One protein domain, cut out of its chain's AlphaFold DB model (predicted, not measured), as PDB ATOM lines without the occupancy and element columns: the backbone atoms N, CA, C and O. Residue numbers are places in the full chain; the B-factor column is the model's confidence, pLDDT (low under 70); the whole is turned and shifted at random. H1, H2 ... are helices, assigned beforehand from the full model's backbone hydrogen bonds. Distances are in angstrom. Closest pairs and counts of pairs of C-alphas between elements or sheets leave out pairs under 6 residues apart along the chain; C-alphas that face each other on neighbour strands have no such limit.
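What this domain is: This is residues 2 to 48 of the 85 residues of an uncharacterized protein of Aspergillus niger (strain CBS 513.88 / FGSC A1513) (UniProt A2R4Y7). Look first at one long helix, H2, with the shorter H1 packed at a steep angle on its residues 21 to 28. From the far end of H2 the last stretch, residues 38 to 48, folds back on the side where H1 lies, and residues 2 to 7 lead into H1. The printed part has 47 residues with two named helices, H1 then H2, and no named strand; its class is all helix. It is compact, with a radius of gyration of the C-alphas of 10.9 A, and spans 28 by 24 by 17 A.

How they stand to each other: Start at H2, residues 21 to 37, which touches H1, residues 8 to 17, with residues 21 to 28 alone. Their closest C-alphas, those of Ala 24 and Ala 14, are 5.1 A apart. They run opposite ways at a steep tilt of 69 degrees, only just short of about perpendicular. In H1 and H2 every O i to N i+4 pair is within hydrogen-bond range.

Where its parts are: Find C-alpha 21 at (142.384, 59.220, 113.010); from there H2 runs 24.6 A to C-alpha 37 at (153.456, 75.868, 127.305). H1 begins at C-alpha 8, (140.767, 70.371, 109.093), and measures 14.1 A.

The domain as a whole: The C-alphas farthest apart, those of Ala 2 and Lys 37, are 29.8 A apart. The printed part has no cut, and the link from H1 to H2 is tight. Confidence is under 70 in residues 2 to 17 and 44 to 47.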
ATOM      1  N   ALA A   2     135.167  73.733 103.837       40.25
ATOM      2  CA  ALA A   2     134.515  74.943 104.328       40.25
ATOM      3  C   ALA A   2     135.410  75.656 105.363       40.25
ATOM      4  O   ALA A   2     136.063  74.982 106.165       40.25
ATOM      5  N   PRO A   3     135.456  76.999 105.377       37.53
ATOM      6  CA  PRO A   3     136.186  77.744 106.394       37.53
ATOM      7  C   PRO A   3     135.472  77.582 107.745       37.53
ATOM      8  O   PRO A   3     134.316  77.968 107.888       37.53
ATOM      9  N   GLY A   4     136.150  76.980 108.727       52.56
ATOM     10  CA  GLY A   4     135.612  76.749 110.078       52.56
ATOM     11  C   GLY A   4     135.498  75.281 110.497       52.56
ATOM     12  O   GLY A   4     135.045  75.001 111.608       52.56
ATOM     13  N   ASP A   5     135.922  74.340 109.651       53.94
ATOM     14  CA  ASP A   5     135.913  72.927 110.013       53.94
ATOM     15  C   ASP A   5     137.005  72.621 111.054       53.94
ATOM     16  O   ASP A   5     138.205  72.618 110.762       53.94
ATOM     17  N   LYS A   6     136.588  72.372 112.303       57.91
ATOM     18  CA  LYS A   6     137.473  72.055 113.442       57.91
ATOM     19  C   LYS A   6     138.294  70.779 113.215       57.91
ATOM     20  O   LYS A   6     139.268  70.545 113.931       57.91
ATOM     21  N   ASN A   7     137.915  69.980 112.219       60.91
ATOM     22  CA  ASN A   7     138.590  68.747 111.843       60.91
ATOM     23  C   ASN A   7     139.695  68.952 110.800       60.91
ATOM     24  O   ASN A   7     140.521  68.061 110.638       60.91
ATOM     25  N   ALA A   8     139.806  70.131 110.174       65.69
ATOM     26  CA  ALA A   8     140.767  70.371 109.093       65.69
ATOM     27  C   ALA A   8     142.217  70.030 109.485       65.69
ATOM     28  O   ALA A   8     142.899  69.310 108.764       65.69
ATOM     29  N   GLY A   9     142.668  70.455 110.671       62.72
ATOM     30  CA  GLY A   9     144.025  70.147 111.145       62.72
ATOM     31  C   GLY A   9     144.231  68.686 111.572       62.72
ATOM     32  O   GLY A   9     145.357  68.198 111.577       62.72
ATOM     33  N   ARG A  10     143.158  67.973 111.939       62.94
ATOM     34  CA  ARG A  10     143.206  66.533 112.239       62.94
ATOM     35  C   ARG A  10     143.305  65.734 110.943       62.94
ATOM     36  O   ARG A  10     144.163  64.862 110.835       62.94
ATOM     37  N   ASP A  11     142.461  66.065 109.977       66.12
ATOM     38  CA  ASP A  11     142.360  65.362 108.703       66.12
ATOM     39  C   ASP A  11     143.617  65.608 107.849       66.12
ATOM     40  O   ASP A  11     144.134  64.690 107.215       66.12
ATOM     41  N   GLU A  12     144.203  66.805 107.922       66.62
ATOM     42  CA  GLU A  12     145.482  67.131 107.285       66.62
ATOM     43  C   GLU A  12     146.670  66.392 107.922       66.62
ATOM     44  O   GLU A  12     147.545  65.898 107.208       66.62
ATOM     45  N   ALA A  13     146.711  66.271 109.254       64.31
ATOM     46  CA  ALA A  13     147.754  65.509 109.941       64.31
ATOM     47  C   ALA A  13     147.654  64.008 109.634       64.31
ATOM     48  O   ALA A  13     148.674  63.367 109.376       64.31
ATOM     49  N   ALA A  14     146.432  63.463 109.617       63.75
ATOM     50  CA  ALA A  14     146.173  62.086 109.210       63.75
ATOM     51  C   ALA A  14     146.637  61.842 107.767       63.75
ATOM     52  O   ALA A  14     147.360  60.881 107.513       63.75
ATOM     53  N   TYR A  15     146.308  62.760 106.851       67.50
ATOM     54  CA  TYR A  15     146.705  62.684 105.447       67.50
ATOM     55  C   TYR A  15     148.226  62.762 105.250       67.50
ATOM     56  O   TYR A  15     148.809  61.908 104.587       67.50
ATOM     57  N   ARG A  16     148.902  63.749 105.853       64.81
ATOM     58  CA  ARG A  16     150.352  63.957 105.671       64.81
ATOM     59  C   ARG A  16     151.212  62.857 106.283       64.81
ATOM     60  O   ARG A  16     152.307  62.605 105.793       64.81
ATOM     61  N   LEU A  17     150.744  62.249 107.368       68.31
ATOM     62  CA  LEU A  17     151.502  61.242 108.111       68.31
ATOM     63  C   LEU A  17     151.029  59.811 107.822       68.31
ATOM     64  O   LEU A  17     151.615  58.870 108.351       68.31
ATOM     65  N   ASN A  18     149.994  59.650 106.989       71.50
ATOM     66  CA  ASN A  18     149.339  58.376 106.690       71.50
ATOM     67  C   ASN A  18     148.945  57.608 107.972       71.50
ATOM     68  O   ASN A  18     149.177  56.405 108.102       71.50
ATOM     69  N   LEU A  19     148.421  58.340 108.962       71.94
ATOM     70  CA  LEU A  19     148.089  57.828 110.295       71.94
ATOM     71  C   LEU A  19     146.585  57.607 110.451       71.94
ATOM     72  O   LEU A  19     145.772  58.323 109.870       71.94
ATOM     73  N   GLY A  20     146.217  56.665 111.324       78.00
ATOM     74  CA  GLY A  20     144.831  56.511 111.764       78.00
ATOM     75  C   GLY A  20     144.335  57.746 112.529       78.00
ATOM     76  O   GLY A  20     145.103  58.421 113.216       78.00
ATOM     77  N   GLU A  21     143.032  58.020 112.450       72.25
ATOM     78  CA  GLU A  21     142.384  59.220 113.010       72.25
ATOM     79  C   GLU A  21     142.704  59.451 114.500       72.25
ATOM     80  O   GLU A  21     143.013  60.570 114.915       72.25
ATOM     81  N   SER A  22     142.726  58.379 115.297       73.50
ATOM     82  CA  SER A  22     143.042  58.430 116.732       73.50
ATOM     83  C   SER A  22     144.489  58.846 117.017       73.50
ATOM     84  O   SER A  22     144.759  59.576 117.974       73.50
ATOM     85  N   GLN A  23     145.432  58.426 116.171       74.38
ATOM     86  CA  GLN A  23     146.846  58.784 116.284       74.38
ATOM     87  C   GLN A  23     147.072  60.237 115.860       74.38
ATOM     88  O   GLN A  23     147.787  60.978 116.541       74.38
ATOM     89  N   ALA A  24     146.414  60.671 114.783       75.69
ATOM     90  CA  ALA A  24     146.462  62.054 114.324       75.69
ATOM     91  C   ALA A  24     145.899  63.025 115.379       75.69
ATOM     92  O   ALA A  24     146.504  64.064 115.658       75.69
ATOM     93  N   GLU A  25     144.788  62.675 116.035       77.25
ATOM     94  CA  GLU A  25     144.213  63.498 117.104       77.25
ATOM     95  C   GLU A  25     145.143  63.602 118.324       77.25
ATOM     96  O   GLU A  25     145.310  64.692 118.887       77.25
ATOM     97  N   ALA A  26     145.780  62.496 118.721       79.12
ATOM     98  CA  ALA A  26     146.733  62.483 119.827       79.12
ATOM     99  C   ALA A  26     147.935  63.404 119.554       79.12
ATOM    100  O   ALA A  26     148.289  64.225 120.408       79.12
ATOM    101  N   LEU A  27     148.508  63.333 118.348       79.81
ATOM    102  CA  LEU A  27     149.609  64.206 117.926       79.81
ATOM    103  C   LEU A  27     149.186  65.675 117.884       79.81
ATOM    104  O   LEU A  27     149.904  66.537 118.394       79.81
ATOM    105  N   ARG A  28     147.989  65.970 117.363       79.56
ATOM    106  CA  ARG A  28     147.440  67.331 117.356       79.56
ATOM    107  C   ARG A  28     147.307  67.885 118.777       79.56
ATOM    108  O   ARG A  28     147.766  68.993 119.047       79.56
ATOM    109  N   LYS A  29     146.735  67.113 119.712       82.19
ATOM    110  CA  LYS A  29     146.596  67.510 121.130       82.19
ATOM    111  C   LYS A  29     147.951  67.761 121.795       82.19
ATOM    112  O   LYS A  29     148.091  68.724 122.548       82.19
ATOM    113  N   GLN A  30     148.950  66.920 121.521       83.62
ATOM    114  CA  GLN A  30     150.310  67.122 122.026       83.62
ATOM    115  C   GLN A  30     150.949  68.395 121.460       83.62
ATOM    116  O   GLN A  30     151.546  69.162 122.217       83.62
ATOM    117  N   GLY A  31     150.784  68.644 120.158       80.62
ATOM    118  CA  GLY A  31     151.263  69.855 119.494       80.62
ATOM    119  C   GLY A  31     150.669  71.125 120.103       80.62
ATOM    120  O   GLY A  31     151.419  72.025 120.483       80.62
ATOM    121  N   VAL A  32     149.343  71.159 120.290       81.12
ATOM    122  CA  VAL A  32     148.634  72.288 120.920       81.12
ATOM    123  C   VAL A  32     149.145  72.533 122.341       81.12
ATOM    124  O   VAL A  32     149.606  73.632 122.634       81.12
ATOM    125  N   ARG A  33     149.197  71.501 123.195       82.81
ATOM    126  CA  ARG A  33     149.718  71.636 124.571       82.81
ATOM    127  C   ARG A  33     151.172  72.108 124.620       82.81
ATOM    128  O   ARG A  33     151.567  72.839 125.525       82.81
ATOM    129  N   SER A  34     152.004  71.665 123.676       83.06
ATOM    130  CA  SER A  34     153.395  72.118 123.564       83.06
ATOM    131  C   SER A  34     153.488  73.588 123.140       83.06
ATOM    132  O   SER A  34     154.390  74.305 123.579       83.06
ATOM    133  N   GLY A  35     152.565  74.048 122.293       81.25
ATOM    134  CA  GLY A  35     152.399  75.457 121.940       81.25
ATOM    135  C   GLY A  35     152.002  76.308 123.134       81.25
ATOM    136  O   GLY A  35     152.715  77.254 123.457       81.25
ATOM    137  N   GLU A  36     150.945  75.906 123.841       81.69
ATOM    138  CA  GLU A  36     150.424  76.598 125.028       81.69
ATOM    139  C   GLU A  36     151.513  76.806 126.085       81.69
ATOM    140  O   GLU A  36     151.715  77.922 126.560       81.69
ATOM    141  N   LYS A  37     152.311  75.769 126.379       84.00
ATOM    142  CA  LYS A  37     153.456  75.868 127.305       84.00
ATOM    143  C   LYS A  37     154.514  76.890 126.882       84.00
ATOM    144  O   LYS A  37     155.272  77.361 127.721       84.00
ATOM    145  N   ARG A  38     154.605  77.195 125.588       82.50
ATOM    146  CA  ARG A  38     155.546  78.165 125.007       82.50
ATOM    147  C   ARG A  38     154.884  79.514 124.707       82.50
ATOM    148  O   ARG A  38     155.523  80.352 124.079       82.50
ATOM    149  N   GLY A  39     153.622  79.709 125.105       80.88
ATOM    150  CA  GLY A  39     152.841  80.909 124.793       80.88
ATOM    151  C   GLY A  39     152.506  81.062 123.305       80.88
ATOM    152  O   GLY A  39     152.291  82.177 122.840       80.88
ATOM    153  N   LYS A  40     152.509  79.967 122.534       78.31
ATOM    154  CA  LYS A  40     152.243  79.963 121.087       78.31
ATOM    155  C   LYS A  40     150.889  79.315 120.796       78.31
ATOM    156  O   LYS A  40     150.659  78.185 121.220       78.31
ATOM    157  N   SER A  41     150.033  80.001 120.036       75.56
ATOM    158  CA  SER A  41     148.821  79.406 119.459       75.56
ATOM    159  C   SER A  41     149.092  78.941 118.028       75.56
ATOM    160  O   SER A  41     149.751  79.642 117.260       75.56
ATOM    161  N   TYR A  42     148.587  77.759 117.683       70.00
ATOM    162  CA  TYR A  42     148.692  77.174 116.349       70.00
ATOM    163  C   TYR A  42     147.286  77.031 115.768       70.00
ATOM    164  O   TYR A  42     146.683  75.959 115.813       70.00
ATOM    165  N   GLU A  43     146.749  78.140 115.268       70.75
ATOM    166  CA  GLU A  43     145.477  78.141 114.547       70.75
ATOM    167  C   GLU A  43     145.646  77.476 113.171       70.75
ATOM    168  O   GLU A  43     146.714  77.605 112.569       70.75
ATOM    169  N   PRO A  44     144.623  76.817 112.603       64.81
ATOM    170  CA  PRO A  44     144.712  76.244 111.256       64.81
ATOM    171  C   PRO A  44     145.100  77.271 110.179       64.81
ATOM    172  O   PRO A  44     145.792  76.945 109.223       64.81
ATOM    173  N   SER A  45     144.725  78.540 110.361       64.75
ATOM    174  CA  SER A  45     145.119  79.654 109.488       64.75
ATOM    175  C   SER A  45     146.576  80.104 109.649       64.75
ATOM    176  O   SER A  45     147.063  80.888 108.840       64.75
ATOM    177  N   SER A  46     147.289  79.628 110.676       63.47
ATOM    178  CA  SER A  46     148.709  79.935 110.907       63.47
ATOM    179  C   SER A  46     149.666  79.056 110.097       63.47
ATOM    180  O   SER A  46     150.878  79.284 110.103       63.47
ATOM    181  N   LEU A  47     149.133  78.066 109.374       65.50
ATOM    182  CA  LEU A  47     149.885  77.250 108.432       65.50
ATOM    183  C   LEU A  47     150.276  78.097 107.220       65.50
ATOM    184  O   LEU A  47     149.503  78.276 106.281       65.50
ATOM    185  N   ARG A  48     151.508  78.603 107.235       74.94
ATOM    186  CA  ARG A  48     152.170  79.143 106.047       74.94
ATOM    187  C   ARG A  48     153.272  78.203 105.594       74.94
ATOM    188  O   ARG A  48     153.881  77.515 106.417       74.94
TER     189      ARG A  48